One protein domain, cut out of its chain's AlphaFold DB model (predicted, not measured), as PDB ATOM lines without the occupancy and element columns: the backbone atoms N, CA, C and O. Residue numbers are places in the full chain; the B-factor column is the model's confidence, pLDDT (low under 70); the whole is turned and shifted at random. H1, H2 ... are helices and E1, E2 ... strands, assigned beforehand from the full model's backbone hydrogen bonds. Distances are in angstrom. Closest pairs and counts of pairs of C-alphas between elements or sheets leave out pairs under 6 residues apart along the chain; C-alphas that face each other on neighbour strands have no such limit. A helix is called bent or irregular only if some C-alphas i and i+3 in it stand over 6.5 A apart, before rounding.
ATOM      1  N   ILE A  15     131.967  63.030  30.385       68.56
ATOM      2  CA  ILE A  15     131.570  64.129  29.507       68.56
ATOM      3  C   ILE A  15     130.112  64.472  29.803       68.56
ATOM      4  O   ILE A  15     129.231  63.611  29.822       68.56
ATOM      5  N   ARG A  16     129.844  65.761  30.029       62.34
ATOM      6  CA  ARG A  16     128.488  66.291  30.169       62.34
ATOM      7  C   ARG A  16     128.133  67.095  28.930       62.34
ATOM      8  O   ARG A  16     128.777  68.093  28.622       62.34
ATOM      9  N   LEU A  17     127.066  66.692  28.249       68.62
ATOM     10  CA  LEU A  17     126.537  67.394  27.082       68.62
ATOM     11  C   LEU A  17     125.134  67.907  27.387       68.62
ATOM     12  O   LEU A  17     124.321  67.208  27.987       68.62
ATOM     13  N   ARG A  18     124.834  69.130  26.949       65.44
ATOM     14  CA  ARG A  18     123.494  69.721  27.008       65.44
ATOM     15  C   ARG A  18     123.180  70.366  25.670       65.44
ATOM     16  O   ARG A  18     123.985  71.139  25.152       65.44
ATOM     17  N   ARG A  19     122.020  70.053  25.097       50.62
ATOM     18  CA  ARG A  19     121.631  70.538  23.769       50.62
ATOM     19  C   ARG A  19     120.131  70.834  23.707       50.62
ATOM     20  O   ARG A  19     119.334  70.309  24.479       50.62
ATOM     21  N   HIS A  20     119.764  71.680  22.749       59.47
ATOM     22  CA  HIS A  20     118.379  72.040  22.461       59.47
ATOM     23  C   HIS A  20     117.843  71.089  21.389       59.47
ATOM     24  O   HIS A  20     118.368  71.067  20.275       59.47
ATOM     25  N   MET A  21     116.854  70.268  21.740       71.81
ATOM     26  CA  MET A  21     116.208  69.322  20.818       71.81
ATOM     27  C   MET A  21     115.085  70.041  20.048       71.81
ATOM     28  O   MET A  21     114.773  71.182  20.393       71.81
ATOM     29  N   PRO A  22     114.475  69.457  18.996       48.00
ATOM     30  CA  PRO A  22     113.629  70.197  18.081       48.00
ATOM     31  C   PRO A  22     112.310  70.540  18.744       48.00
ATOM     32  O   PRO A  22     111.347  69.793  18.738       48.00
ATOM     33  N   SER A  23     112.288  71.725  19.307       42.28
ATOM     34  CA  SER A  23     111.188  72.664  19.392       42.28
ATOM     35  C   SER A  23     111.791  73.946  18.834       42.28
ATOM     36  O   SER A  23     112.941  74.238  19.154       42.28
ATOM     37  N   PHE A  24     111.079  74.675  17.974       38.16
ATOM     38  CA  PHE A  24     111.535  75.994  17.537       38.16
ATOM     39  C   PHE A  24     111.897  76.800  18.799       38.16
ATOM     40  O   PHE A  24     111.002  77.132  19.574       38.16
ATOM     41  N   ILE A  25     113.203  77.031  18.996       43.69
ATOM     42  CA  ILE A  25     113.818  77.861  20.039       43.69
ATOM     43  C   ILE A  25     113.724  77.278  21.479       43.69
ATOM     44  O   ILE A  25     112.874  76.446  21.793       43.69
ATOM     45  N   LEU A  26     114.618  77.728  22.383       41.25
ATOM     46  CA  LEU A  26     114.515  77.602  23.860       41.25
ATOM     47  C   LEU A  26     113.076  77.739  24.393       41.25
ATOM     48  O   LEU A  26     112.713  77.112  25.392       41.25
ATOM     49  N   TYR A  27     112.293  78.577  23.719       47.06
ATOM     50  CA  TYR A  27     110.969  79.051  24.069       47.06
ATOM     51  C   TYR A  27     109.961  78.403  23.118       47.06
ATOM     52  O   TYR A  27     109.746  78.890  22.012       47.06
ATOM     53  N   CYS A  28     109.384  77.268  23.520       45.31
ATOM     54  CA  CYS A  28     108.345  76.532  22.792       45.31
ATOM     55  C   CYS A  28     107.408  77.439  21.977       45.31
ATOM     56  O   CYS A  28     106.510  78.009  22.579       45.31
ATOM     57  N   ARG A  29     107.575  77.567  20.646       49.47
ATOM     58  CA  ARG A  29     106.725  78.339  19.691       49.47
ATOM     59  C   ARG A  29     106.361  79.797  20.067       49.47
ATOM     60  O   ARG A  29     105.820  80.508  19.227       49.47
ATOM     61  N   SER A  30     106.662  80.262  21.275       46.19
ATOM     62  CA  SER A  30     106.344  81.580  21.798       46.19
ATOM     63  C   SER A  30     107.514  82.498  21.488       46.19
ATOM     64  O   SER A  30     108.575  82.426  22.112       46.19
ATOM     65  N   LYS A  31     107.322  83.338  20.471       54.75
ATOM     66  CA  LYS A  31     108.327  84.266  19.937       54.75
ATOM     67  C   LYS A  31     108.620  85.459  20.859       54.75
ATOM     68  O   LYS A  31     109.423  86.302  20.498       54.75
ATOM     69  N   THR A  32     107.986  85.568  22.025       57.00
ATOM     70  CA  THR A  32     108.096  86.767  22.875       57.00
ATOM     71  C   THR A  32     109.346  86.804  23.753       57.00
ATOM     72  O   THR A  32     109.733  87.879  24.189       57.00
ATOM     73  N   VAL A  33     109.999  85.663  24.000       65.00
ATOM     74  CA  VAL A  33     111.179  85.567  24.893       65.00
ATOM     75  C   VAL A  33     112.464  85.220  24.120       65.00
ATOM     76  O   VAL A  33     113.546  85.104  24.690       65.00
ATOM     77  N   THR A  34     112.374  85.039  22.799       72.25
ATOM     78  CA  THR A  34     113.533  84.699  21.964       72.25
ATOM     79  C   THR A  34     114.398  85.912  21.652       72.25
ATOM     80  O   THR A  34     113.887  86.956  21.270       72.25
ATOM     81  N   MET A  35     115.718  85.732  21.737       79.69
ATOM     82  CA  MET A  35     116.705  86.689  21.220       79.69
ATOM     83  C   MET A  35     117.041  86.448  19.741       79.69
ATOM     84  O   MET A  35     117.804  87.206  19.151       79.69
ATOM     85  N   HIS A  36     116.519  85.377  19.129       77.00
ATOM     86  CA  HIS A  36     116.649  85.194  17.684       77.00
ATOM     87  C   HIS A  36     115.816  86.238  16.943       77.00
ATOM     88  O   HIS A  36     114.637  86.415  17.248       77.00
ATOM     89  N   SER A  37     116.432  86.858  15.936       78.12
ATOM     90  CA  SER A  37     115.746  87.691  14.953       78.12
ATOM     91  C   SER A  37     114.579  86.928  14.322       78.12
ATOM     92  O   SER A  37     114.675  85.732  14.041       78.12
ATOM     93  N   ASN A  38     113.465  87.630  14.111       77.00
ATOM     94  CA  ASN A  38     112.310  87.099  13.384       77.00
ATOM     95  C   ASN A  38     112.473  87.214  11.860       77.00
ATOM     96  O   ASN A  38     111.634  86.683  11.134       77.00
ATOM     97  N   VAL A  39     113.507  87.924  11.400       79.31
ATOM     98  CA  VAL A  39     113.771  88.210   9.984       79.31
ATOM     99  C   VAL A  39     114.896  87.321   9.453       79.31
ATOM    100  O   VAL A  39     114.830  86.856   8.319       79.31
ATOM    101  N   ASP A  40     115.893  87.019  10.288       83.00
ATOM    102  CA  ASP A  40     117.054  86.230   9.876       83.00
ATOM    103  C   ASP A  40     116.815  84.723  10.011       83.00
ATOM    104  O   ASP A  40     116.152  84.234  10.930       83.00
ATOM    105  N   THR A  41     117.430  83.955   9.110       83.50
ATOM    106  CA  THR A  41     117.413  82.491   9.200       83.50
ATOM    107  C   THR A  41     118.229  82.038  10.410       83.50
ATOM    108  O   THR A  41     119.402  82.376  10.538       83.50
ATOM    109  N   ASN A  42     117.636  81.229  11.293       81.38
ATOM    110  CA  ASN A  42     118.349  80.666  12.440       81.38
ATOM    111  C   ASN A  42     119.263  79.506  11.988       81.38
ATOM    112  O   ASN A  42     118.735  78.458  11.609       81.38
ATOM    113  N   PRO A  43     120.604  79.622  12.086       86.69
ATOM    114  CA  PRO A  43     121.524  78.569  11.648       86.69
ATOM    115  C   PRO A  43     121.590  77.379  12.623       86.69
ATOM    116  O   PRO A  43     122.297  76.401  12.386       86.69
ATOM    117  N   THR A  44     120.893  77.449  13.760       81.31
ATOM    118  CA  THR A  44     120.981  76.438  14.817       81.31
ATOM    119  C   THR A  44     120.363  75.110  14.378       81.31
ATOM    120  O   THR A  44     119.176  75.018  14.072       81.31
ATOM    121  N   HIS A  45     121.149  74.036  14.448       83.75
ATOM    122  CA  HIS A  45     120.664  72.683  14.181       83.75
ATOM    123  C   HIS A  45     119.950  72.075  15.394       83.75
ATOM    124  O   HIS A  45     120.576  71.492  16.286       83.75
ATOM    125  N   TYR A  46     118.623  72.136  15.385       86.94
ATOM    126  CA  TYR A  46     117.784  71.448  16.361       86.94
ATOM    127  C   TYR A  46     117.531  69.996  15.932       86.94
ATOM    128  O   TYR A  46     116.648  69.711  15.127       86.94
ATOM    129  N   ARG A  47     118.330  69.062  16.457       92.12
ATOM    130  CA  ARG A  47     118.266  67.620  16.139       92.12
ATOM    131  C   ARG A  47     117.538  66.841  17.230       92.12
ATOM    132  O   ARG A  47     117.583  67.268  18.378       92.12
ATOM    133  N   PHE A  48     116.912  65.707  16.901       95.81
ATOM    134  CA  PHE A  48     116.200  64.864  17.878       95.81
ATOM    135  C   PHE A  48     117.119  64.349  19.001       95.81
ATOM    136  O   PHE A  48     118.288  64.053  18.759       95.81
ATOM    137  N   SER A  49     116.571  64.190  20.215       95.69
ATOM    138  CA  SER A  49     117.294  63.645  21.382       95.69
ATOM    139  C   SER A  49     117.841  62.252  21.131       95.69
ATOM    140  O   SER A  49     118.986  61.973  21.477       95.69
ATOM    141  N   SER A  50     117.047  61.415  20.468       97.56
ATOM    142  CA  SER A  50     117.426  60.063  20.078       97.56
ATOM    143  C   SER A  50     118.710  60.023  19.255       97.56
ATOM    144  O   SER A  50     119.552  59.172  19.512       97.56
ATOM    145  N   LEU A  51     118.924  60.971  18.335       97.56
ATOM    146  CA  LEU A  51     120.133  60.998  17.505       97.56
ATOM    147  C   LEU A  51     121.396  61.187  18.344       97.56
ATOM    148  O   LEU A  51     122.398  60.531  18.083       97.56
ATOM    149  N   TYR A  52     121.359  62.061  19.355       97.75
ATOM    150  CA  TYR A  52     122.513  62.281  20.228       97.75
ATOM    151  C   TYR A  52     122.784  61.080  21.132       97.75
ATOM    152  O   TYR A  52     123.942  60.701  21.279       97.75
ATOM    153  N   ILE A  53     121.740  60.454  21.688       97.38
ATOM    154  CA  ILE A  53     121.895  59.233  22.492       97.38
ATOM    155  C   ILE A  53     122.529  58.132  21.633       97.38
ATOM    156  O   ILE A  53     123.547  57.560  22.018       97.38
ATOM    157  N   LYS A  54     121.986  57.888  20.434       98.06
ATOM    158  CA  LYS A  54     122.492  56.860  19.515       98.06
ATOM    159  C   LYS A  54     123.909  57.151  19.033       98.06
ATOM    160  O   LYS A  54     124.721  56.237  19.016       98.06
ATOM    161  N   LEU A  55     124.228  58.407  18.713       98.06
ATOM    162  CA  LEU A  55     125.585  58.807  18.335       98.06
ATOM    163  C   LEU A  55     126.582  58.510  19.455       98.06
ATOM    164  O   LEU A  55     127.600  57.877  19.202       98.06
ATOM    165  N   LEU A  56     126.278  58.926  20.688       97.38
ATOM    166  CA  LEU A  56     127.152  58.681  21.835       97.38
ATOM    167  C   LEU A  56     127.377  57.180  22.046       97.38
ATOM    168  O   LEU A  56     128.519  56.758  22.194       97.38
ATOM    169  N   ARG A  57     126.315  56.370  21.976       97.06
ATOM    170  CA  ARG A  57     126.405  54.907  22.128       97.06
ATOM    171  C   ARG A  57     127.132  54.212  20.974       97.06
ATOM    172  O   ARG A  57     127.703  53.144  21.185       97.06
ATOM    173  N   ALA A  58     127.098  54.777  19.769       97.56
ATOM    174  CA  ALA A  58     127.708  54.183  18.582       97.56
ATOM    175  C   ALA A  58     129.213  54.451  18.473       97.56
ATOM    176  O   ALA A  58     129.915  53.632  17.899       97.56
ATOM    177  N   ILE A  59     129.718  55.559  19.025       97.50
ATOM    178  CA  ILE A  59     131.139  55.915  18.915       97.50
ATOM    179  C   ILE A  59     132.023  54.803  19.495       97.50
ATOM    180  O   ILE A  59     131.861  54.390  20.649       97.50
ATOM    181  N   ARG A  60     132.988  54.369  18.684       97.62
ATOM    182  CA  ARG A  60     134.163  53.590  19.069       97.62
ATOM    183  C   ARG A  60     135.406  54.325  18.618       97.62
ATOM    184  O   ARG A  60     135.482  54.740  17.469       97.62
ATOM    185  N   TYR A  61     136.344  54.500  19.538       96.12
ATOM    186  CA  TYR A  61     137.574  55.250  19.309       96.12
ATOM    187  C   TYR A  61     138.775  54.416  19.734       96.12
ATOM    188  O   TYR A  61     138.816  53.968  20.886       96.12
ATOM    189  N   ARG A  62     139.745  54.228  18.835       95.75
ATOM    190  CA  ARG A  62     141.012  53.569  19.161       95.75
ATOM    191  C   ARG A  62     142.033  54.608  19.610       95.75
ATOM    192  O   ARG A  62     142.278  55.592  18.920       95.75
ATOM    193  N   ASP A  63     142.617  54.405  20.786       94.25
ATOM    194  CA  ASP A  63     143.697  55.263  21.269       94.25
ATOM    195  C   ASP A  63     145.065  54.869  20.685       94.25
ATOM    196  O   ASP A  63     145.207  53.883  19.959       94.25
ATOM    197  N   SER A  64     146.095  55.653  21.013       95.19
ATOM    198  CA  SER A  64     147.475  55.404  20.580       95.19
ATOM    199  C   SER A  64     148.070  54.100  21.119       95.19
ATOM    200  O   SER A  64     149.031  53.602  20.544       95.19
ATOM    201  N   ASP A  65     147.516  53.555  22.206       93.75
ATOM    202  CA  ASP A  65     147.936  52.283  22.802       93.75
ATOM    203  C   ASP A  65     147.188  51.091  22.162       93.75
ATOM    204  O   ASP A  65     147.316  49.949  22.608       93.75
ATOM    205  N   GLY A  66     146.381  51.343  21.124       93.00
ATOM    206  CA  GLY A  66     145.608  50.338  20.402       93.00
ATOM    207  C   GLY A  66     144.320  49.906  21.107       93.00
ATOM    208  O   GLY A  66     143.617  49.042  20.577       93.00
ATOM    209  N   LYS A  67     143.965  50.497  22.255       95.00
ATOM    210  CA  LYS A  67     142.753  50.153  23.013       95.00
ATOM    211  C   LYS A  67     141.538  50.868  22.443       95.00
ATOM    212  O   LYS A  67     141.594  52.053  22.122       95.00
ATOM    213  N   VAL A  68     140.417  50.153  22.358       96.44
ATOM    214  CA  VAL A  68     139.149  50.706  21.866       96.44
ATOM    215  C   VAL A  68     138.279  51.137  23.040       96.44
ATOM    216  O   VAL A  68     138.125  50.422  24.032       96.44
ATOM    217  N   TRP A  69     137.710  52.332  22.922       96.25
ATOM    218  CA  TRP A  69     136.879  52.969  23.935       96.25
ATOM    219  C   TRP A  69     135.501  53.305  23.382       96.25
ATOM    220  O   TRP A  69     135.360  53.655  22.210       96.25
ATOM    221  N   LYS A  70     134.492  53.276  24.254       96.56
ATOM    222  CA  LYS A  70     133.122  53.717  23.968       96.56
ATOM    223  C   LYS A  70     132.618  54.686  25.029       96.56
ATOM    224  O   LYS A  70     133.180  54.784  26.124       96.56
ATOM    225  N   PHE A  71     131.530  55.382  24.709       96.69
ATOM    226  CA  PHE A  71     130.757  56.102  25.713       96.69
ATOM    227  C   PHE A  71     129.642  55.219  26.259       96.69
ATOM    228  O   PHE A  71     128.747  54.790  25.534       96.69
ATOM    229  N   GLU A  72     129.664  55.027  27.566       96.50
ATOM    230  CA  GLU A  72     128.517  54.568  28.327       96.50
ATOM    231  C   GLU A  72     127.649  55.786  28.658       96.50
ATOM    232  O   GLU A  72     128.089  56.718  29.340       96.50
ATOM    233  N   VAL A  73     126.429  55.828  28.124       97.12
ATOM    234  CA  VAL A  73     125.493  56.931  28.372       97.12
ATOM    235  C   VAL A  73     124.678  56.597  29.612       97.12
ATOM    236  O   VAL A  73     123.765  55.783  29.547       97.12
ATOM    237  N   LEU A  74     124.988  57.250  30.732       96.00
ATOM    238  CA  LEU A  74     124.399  56.907  32.029       96.00
ATOM    239  C   LEU A  74     122.911  57.254  32.099       96.00
ATOM    240  O   LEU A  74     122.147  56.549  32.749       96.00
ATOM    241  N   TRP A  75     122.505  58.359  31.469       97.62
ATOM    242  CA  TRP A  75     121.110  58.801  31.412       97.62
ATOM    243  C   TRP A  75     120.916  59.934  30.401       97.62
ATOM    244  O   TRP A  75     121.854  60.629  29.996       97.62
ATOM    245  N   SER A  76     119.655  60.156  30.047       98.25
ATOM    246  CA  SER A  76     119.160  61.314  29.310       98.25
ATOM    247  C   SER A  76     117.983  61.919  30.063       98.25
ATOM    248  O   SER A  76     116.968  61.251  30.272       98.25
ATOM    249  N   CYS A  77     118.082  63.195  30.434       95.94
ATOM    250  CA  CYS A  77     117.038  63.872  31.202       95.94
ATOM    251  C   CYS A  77     116.691  65.238  30.618       95.94
ATOM    252  O   CYS A  77     117.540  65.942  30.064       95.94
ATOM    253  N   SER A  78     115.435  65.636  30.798       97.31
ATOM    254  CA  SER A  78     114.986  67.003  30.553       97.31
ATOM    255  C   SER A  78     115.401  67.925  31.702       97.31
ATOM    256  O   SER A  78     115.231  67.586  32.872       97.31
ATOM    257  N   VAL A  79     115.891  69.125  31.389       95.69
ATOM    258  CA  VAL A  79     116.311  70.112  32.393       95.69
ATOM    259  C   VAL A  79     115.084  70.634  33.166       95.69
ATOM    260  O   VAL A  79     114.234  71.300  32.564       95.69
ATOM    261  N   PRO A  80     114.993  70.431  34.498       95.31
ATOM    262  CA  PRO A  80     113.779  70.733  35.264       95.31
ATOM    263  C   PRO A  80     113.306  72.189  35.177       95.31
ATOM    264  O   PRO A  80     112.104  72.445  35.127       95.31
ATOM    265  N   THR A  81     114.234  73.148  35.128       93.88
ATOM    266  CA  THR A  81     113.911  74.582  35.046       93.88
ATOM    267  C   THR A  81     113.115  74.925  33.787       93.88
ATOM    268  O   THR A  81     112.197  75.737  33.849       93.88
ATOM    269  N   TYR A  82     113.422  74.285  32.657       92.38
ATOM    270  CA  TYR A  82     112.745  74.544  31.381       92.38
ATOM    271  C   TYR A  82     111.365  73.908  31.318       92.38
ATOM    272  O   TYR A  82     110.464  74.453  30.689       92.38
ATOM    273  N   ILE A  83     111.169  72.804  32.029       94.19
ATOM    274  CA  ILE A  83     109.838  72.243  32.212       94.19
ATOM    275  C   ILE A  83     108.988  73.212  33.033       94.19
ATOM    276  O   ILE A  83     107.988  73.717  32.537       94.19
ATOM    277  N   LYS A  84     109.437  73.540  34.251       93.19
ATOM    278  CA  LYS A  84     108.660  74.345  35.205       93.19
ATOM    279  C   LYS A  84     108.363  75.763  34.714       93.19
ATOM    280  O   LYS A  84     107.317  76.305  35.041       93.19
ATOM    281  N   ARG A  85     109.298  76.393  33.995       92.12
ATOM    282  CA  ARG A  85     109.176  77.808  33.602       92.12
ATOM    283  C   ARG A  85     108.781  78.019  32.147       92.12
ATOM    284  O   ARG A  85     108.281  79.087  31.825       92.12
ATOM    285  N   LEU A  86     109.034  77.046  31.269       90.31
ATOM    286  CA  LEU A  86     108.890  77.220  29.817       90.31
ATOM    287  C   LEU A  86     108.048  76.126  29.150       90.31
ATOM    288  O   LEU A  86     107.916  76.142  27.926       90.31
ATOM    289  N   ASN A  87     107.486  75.182  29.919       93.56
ATOM    290  CA  ASN A  87     106.767  74.017  29.396       93.56
ATOM    291  C   ASN A  87     107.557  73.307  28.280       93.56
ATOM    292  O   ASN A  87     107.017  72.965  27.226       93.56
ATOM    293  N   ASN A  88     108.868  73.147  28.492       92.50
ATOM    294  CA  ASN A  88     109.785  72.589  27.507       92.50
ATOM    295  C   ASN A  88     110.563  71.389  28.068       92.50
ATOM    296  O   ASN A  88     111.537  71.556  28.803       92.50
ATOM    297  N   TRP A  89     110.181  70.176  27.658       97.12
ATOM    298  CA  TRP A  89     110.886  68.931  27.980       97.12
ATOM    299  C   TRP A  89     112.044  68.640  27.018       97.12
ATOM    300  O   TRP A  89     112.856  67.752  27.267       97.12
ATOM    301  N   ARG A  90     112.177  69.402  25.929       95.38
ATOM    302  CA  ARG A  90     113.178  69.193  24.870       95.38
ATOM    303  C   ARG A  90     114.513  69.901  25.129       95.38
ATOM    304  O   ARG A  90     115.393  69.901  24.270       95.38
ATOM    305  N   GLN A  91     114.704  70.454  26.326       93.31
ATOM    306  CA  GLN A  91     116.038  70.752  26.845       93.31
ATOM    307  C   GLN A  91     116.643  69.509  27.464       93.31
ATOM    308  O   GLN A  91     116.419  69.244  28.641       93.31
ATOM    309  N   VAL A  92     117.404  68.760  26.675       96.19
ATOM    310  CA  VAL A  92     117.921  67.454  27.087       96.19
ATOM    311  C   VAL A  92     119.412  67.550  27.387       96.19
ATOM    312  O   VAL A  92     120.167  68.265  26.714       96.19
ATOM    313  N   HIS A  93     119.837  66.852  28.434       94.81
ATOM    314  CA  HIS A  93     121.241  66.692  28.771       94.81
ATOM    315  C   HIS A  93     121.559  65.247  29.141       94.81
ATOM    316  O   HIS A  93     120.681  64.492  29.559       94.81
ATOM    317  N   TRP A  94     122.835  64.910  28.988       96.44
ATOM    318  CA  TRP A  94     123.381  63.578  29.196       96.44
ATOM    319  C   TRP A  94     124.634  63.660  30.051       96.44
ATOM    320  O   TRP A  94     125.392  64.637  29.970       96.44
ATOM    321  N   LEU A  95     124.860  62.610  30.826       95.38
ATOM    322  CA  LEU A  95     126.154  62.309  31.414       95.38
ATOM    323  C   LEU A  95     126.659  61.017  30.783       95.38
ATOM    324  O   LEU A  95     125.945  60.015  30.772       95.38
ATOM    325  N   THR A  96     127.872  61.056  30.245       94.62
ATOM    326  CA  THR A  96     128.525  59.884  29.671       94.62
ATOM    327  C   THR A  96     129.838  59.600  30.375       94.62
ATOM    328  O   THR A  96     130.513  60.515  30.857       94.62
ATOM    329  N   ARG A  97     130.196  58.320  30.421       94.69
ATOM    330  CA  ARG A  97     131.443  57.813  30.980       94.69
ATOM    331  C   ARG A  97     132.239  57.121  29.877       94.69
ATOM    332  O   ARG A  97     131.678  56.366  29.086       94.69
ATOM    333  N   LYS A  98     133.539  57.403  29.796       95.31
ATOM    334  CA  LYS A  98     134.455  56.675  28.909       95.31
ATOM    335  C   LYS A  98     134.736  55.300  29.519       95.31
ATOM    336  O   LYS A  98     135.223  55.231  30.645       95.31
ATOM    337  N   VAL A  99     134.462  54.233  28.773       96.00
ATOM    338  CA  VAL A  99     134.710  52.844  29.194       96.00
ATOM    339  C   VAL A  99     135.394  52.056  28.081       96.00
ATOM    340  O   VAL A  99     135.295  52.419  26.906       96.00
ATOM    341  N   LEU A 100     136.123  51.002  28.451       96.56
ATOM    342  CA  LEU A 100     136.725  50.080  27.488       96.56
ATOM    343  C   LEU A 100     135.635  49.379  26.663       96.56
ATOM    344  O   LEU A 100     134.550  49.071  27.159       96.56
ATOM    345  N   ALA A 101     135.929  49.162  25.386       94.88
ATOM    346  CA  ALA A 101     135.081  48.455  24.438       94.88
ATOM    347  C   ALA A 101     135.838  47.225  23.924       94.88
ATOM    348  O   ALA A 101     136.314  47.198  22.792       94.88
ATOM    349  N   GLU A 102     136.035  46.245  24.808       90.06
ATOM    350  CA  GLU A 102     136.761  45.015  24.480       90.06
ATOM    351  C   GLU A 102     136.063  44.258  23.346       90.06
ATOM    352  O   GLU A 102     134.860  44.023  23.404       90.06
ATOM    353  N   GLY A 103     136.824  43.900  22.308       89.06
ATOM    354  CA  GLY A 103     136.313  43.181  21.137       89.06
ATOM    355  C   GLY A 103     135.610  44.045  20.085       89.06
ATOM    356  O   GLY A 103     135.348  43.544  18.995       89.06
ATOM    357  N   ASP A 104     135.350  45.329  20.355       92.12
ATOM    358  CA  ASP A 104     134.695  46.214  19.390       92.12
ATOM    359  C   ASP A 104     135.704  46.787  18.372       92.12
ATOM    360  O   ASP A 104     136.860  47.085  18.692       92.12
ATOM    361  N   GLU A 105     135.246  47.003  17.138       93.50
ATOM    362  CA  GLU A 105     136.007  47.696  16.096       93.50
ATOM    363  C   GLU A 105     135.823  49.218  16.170       93.50
ATOM    364  O   GLU A 105     134.834  49.730  16.700       93.50
ATOM    365  N   GLU A 106     136.793  49.966  15.638       95.06
ATOM    366  CA  GLU A 106     136.691  51.423  15.552       95.06
ATOM    367  C   GLU A 106     135.624  51.829  14.531       95.06
ATOM    368  O   GLU A 106     135.572  51.309  13.420       95.06
ATOM    369  N   THR A 107     134.784  52.800  14.889       95.56
ATOM    370  CA  THR A 107     133.765  53.330  13.981       95.56
ATOM    371  C   THR A 107     134.315  54.518  13.213       95.56
ATOM    372  O   THR A 107     134.755  55.495  13.828       95.56
ATOM    373  N   SER A 108     134.223  54.492  11.883       96.38
ATOM    374  CA  SER A 108     134.676  55.614  11.064       96.38
ATOM    375  C   SER A 108     133.737  56.824  11.174       96.38
ATOM    376  O   SER A 108     132.528  56.707  11.400       96.38
ATOM    377  N   VAL A 109     134.287  58.021  10.954       96.25
ATOM    378  CA  VAL A 109     133.504  59.268  10.919       96.25
ATOM    379  C   VAL A 109     132.431  59.224   9.829       96.25
ATOM    380  O   VAL A 109     131.328  59.722  10.046       96.25
ATOM    381  N   ASN A 110     132.725  58.613   8.677       96.94
ATOM    382  CA  ASN A 110     131.784  58.519   7.560       96.94
ATOM    383  C   ASN A 110     130.588  57.622   7.900       96.94
ATOM    384  O   ASN A 110     129.449  57.997   7.608       96.94
ATOM    385  N   ASP A 111     130.826  56.500   8.583       95.94
ATOM    386  CA  ASP A 111     129.756  55.599   9.021       95.94
ATOM    387  C   ASP A 111     128.857  56.286  10.046       95.94
ATOM    388  O   ASP A 111     127.631  56.321   9.894       95.94
ATOM    389  N   LEU A 112     129.466  56.929  11.050       96.94
ATOM    390  CA  LEU A 112     128.739  57.702  12.056       96.94
ATOM    391  C   LEU A 112     127.947  58.853  11.422       96.94
ATOM    392  O   LEU A 112     126.800  59.092  11.804       96.94
ATOM    393  N   LEU A 113     128.518  59.553  10.439       96.69
ATOM    394  CA  LEU A 113     127.854  60.657   9.750       96.69
ATOM    395  C   LEU A 113     126.650  60.174   8.935       96.69
ATOM    396  O   LEU A 113     125.602  60.828   8.965       96.69
ATOM    397  N   ASN A 114     126.778  59.045   8.235       96.56
ATOM    398  CA  ASN A 114     125.684  58.445   7.473       96.56
ATOM    399  C   ASN A 114     124.530  58.026   8.396       96.56
ATOM    400  O   ASN A 114     123.378  58.409   8.167       96.56
ATOM    401  N   LEU A 115     124.848  57.329   9.493       97.44
ATOM    402  CA  LEU A 115     123.873  56.924  10.504       97.44
ATOM    403  C   LEU A 115     123.164  58.131  11.136       97.44
ATOM    404  O   LEU A 115     121.934  58.173  11.195       97.44
ATOM    405  N   PHE A 116     123.929  59.140  11.560       96.31
ATOM    406  CA  PHE A 116     123.415  60.311  12.269       96.31
ATOM    407  C   PHE A 116     122.596  61.254  11.383       96.31
ATOM    408  O   PHE A 116     121.602  61.824  11.839       96.31
ATOM    409  N   SER A 117     123.001  61.427  10.123       91.69
ATOM    410  CA  SER A 117     122.395  62.416   9.222       91.69
ATOM    411  C   SER A 117     121.231  61.853   8.413       91.69
ATOM    412  O   SER A 117     120.326  62.607   8.058       91.69
ATOM    413  N   LYS A 118     121.245  60.547   8.113       93.94
ATOM    414  CA  LYS A 118     120.235  59.896   7.270       93.94
ATOM    415  C   LYS A 118     119.448  58.859   8.062       93.94
ATOM    416  O   LYS A 118     118.296  59.123   8.403       93.94
ATOM    417  N   THR A 119     120.078  57.734   8.400       97.19
ATOM    418  CA  THR A 119     119.395  56.521   8.882       97.19
ATOM    419  C   THR A 119     118.576  56.759  10.146       97.19
ATOM    420  O   THR A 119     117.359  56.583  10.151       97.19
ATOM    421  N   TRP A 120     119.203  57.233  11.224       98.12
ATOM    422  CA  TRP A 120     118.501  57.409  12.495       98.12
ATOM    423  C   TRP A 120     117.466  58.535  12.441       98.12
ATOM    424  O   TRP A 120     116.448  58.494  13.134       98.12
ATOM    425  N   HIS A 121     117.699  59.546  11.604       94.75
ATOM    426  CA  HIS A 121     116.749  60.633  11.410       94.75
ATOM    427  C   HIS A 121     115.491  60.157  10.665       94.75
ATOM    428  O   HIS A 121     114.380  60.502  11.076       94.75
ATOM    429  N   SER A 122     115.637  59.348   9.609       97.06
ATOM    430  CA  SER A 122     114.493  58.752   8.905       97.06
ATOM    431  C   SER A 122     113.735  57.757   9.781       97.06
ATOM    432  O   SER A 122     112.506  57.788   9.808       97.06
ATOM    433  N   GLU A 123     114.448  56.933  10.551       97.94
ATOM    434  CA  GLU A 123     113.836  55.995  11.498       97.94
ATOM    435  C   GLU A 123     113.027  56.720  12.576       97.94
ATOM    436  O   GLU A 123     111.882  56.350  12.835       97.94
ATOM    437  N   GLN A 124     113.567  57.795  13.169       97.94
ATOM    438  CA  GLN A 124     112.815  58.592  14.141       97.94
ATOM    439  C   GLN A 124     111.540  59.171  13.525       97.94
ATOM    440  O   GLN A 124     110.486  59.093  14.149       97.94
ATOM    441  N   LYS A 125     111.606  59.721  12.305       96.12
ATOM    442  CA  LYS A 125     110.414  60.249  11.622       96.12
ATOM    443  C   LYS A 125     109.355  59.171  11.383       96.12
ATOM    444  O   LYS A 125     108.168  59.450  11.523       96.12
ATOM    445  N   ALA A 126     109.769  57.949  11.051       96.00
ATOM    446  CA  ALA A 126     108.847  56.829  10.889       96.00
ATOM    447  C   ALA A 126     108.169  56.437  12.216       96.00
ATOM    448  O   ALA A 126     107.004  56.047  12.212       96.00
ATOM    449  N   TRP A 127     108.869  56.558  13.348       96.25
ATOM    450  CA  TRP A 127     108.279  56.344  14.673       96.25
ATOM    451  C   TRP A 127     107.356  57.478  15.107       96.25
ATOM    452  O   TRP A 127     106.276  57.206  15.624       96.25
ATOM    453  N   ASP A 128     107.739  58.725  14.838       94.50
ATOM    454  CA  ASP A 128     106.900  59.901  15.082       94.50
ATOM    455  C   ASP A 128     105.546  59.752  14.370       94.50
ATOM    456  O   ASP A 128     104.501  59.929  14.985       94.50
ATOM    457  N   ALA A 129     105.553  59.318  13.103       92.56
ATOM    458  CA  ALA A 129     104.336  59.092  12.322       92.56
ATOM    459  C   ALA A 129     103.392  58.030  12.920       92.56
ATOM    460  O   ALA A 129     102.194  58.068  12.653       92.56
TER     461      ALA A 129
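This is residues 15 to 129 of the 348 residues of an uncharacterized protein of Heligmosomoides polygyrus (UniProt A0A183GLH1). A strongly twisted, curled sheet, E1 E4 E3 E2, has H1 over one face, and the bent helix H3 packs on H1, which lies between it and the sheet. H2 and the loop of residues 24 to 41 make one end, the turn between E2 and E3 the other. The printed part has 115 residues, in order E1 H1 E2 E3 H2 E4 H3; the sheet is antiparallel and the class mixed. It is loose, with a radius of gyration of the C-alphas of 16.9 A, and spans 52 by 28 by 28 A.

Edge strand E1, residues 15 to 20, is antiparallel to E4, residues 91 to 100; N 15 and O 96, 2.9 A apart, are within hydrogen-bond range. H1, residues 49 to 58, is on the sheet at a height of 7.5 A, making two layers, a helix on one face of a sheet. E2, residues 60 to 62, and E3, residues 68 to 78, form an antiparallel hairpin, with N 69 and O 61 at 2.8 A; E3 and E4 are antiparallel, with N 72 and O 97 at 2.9 A. H2, residues 80 to 86, only grazes the sheet. H3, residues 109 to 129, assigned as one helix by its hydrogen bonds, is bent, C-alphas 117 and 120 being 7.1 A apart; its arms are H3a, residues 109 to 117, and H3b, residues 120 to 129. H3a touches H1, closest at the C-alphas of Phe 116 and Leu 51, 6.2 A; H3b only just touches H1, with 3 pairs of C-alphas within 8 A, the closest those of Trp 120 and Leu 51, 6.4 A. In H1, H2, H3a and H3b every O i to N i+4 pair is within hydrogen-bond range.

E1 begins at C-alpha 15 (131.570, 64.129, 29.507). E3 is 30.4 A long, E4 29.3 A. H3b ends at C-alpha 129 (104.336, 59.092, 12.322).

The farthest C-alphas, of Thr 32 and Asp 65, are 52.7 A apart. The printed part has no cut; E1 to H1 is a long link. Residues 15 to 20 and 22 to 33 have pLDDT under 70.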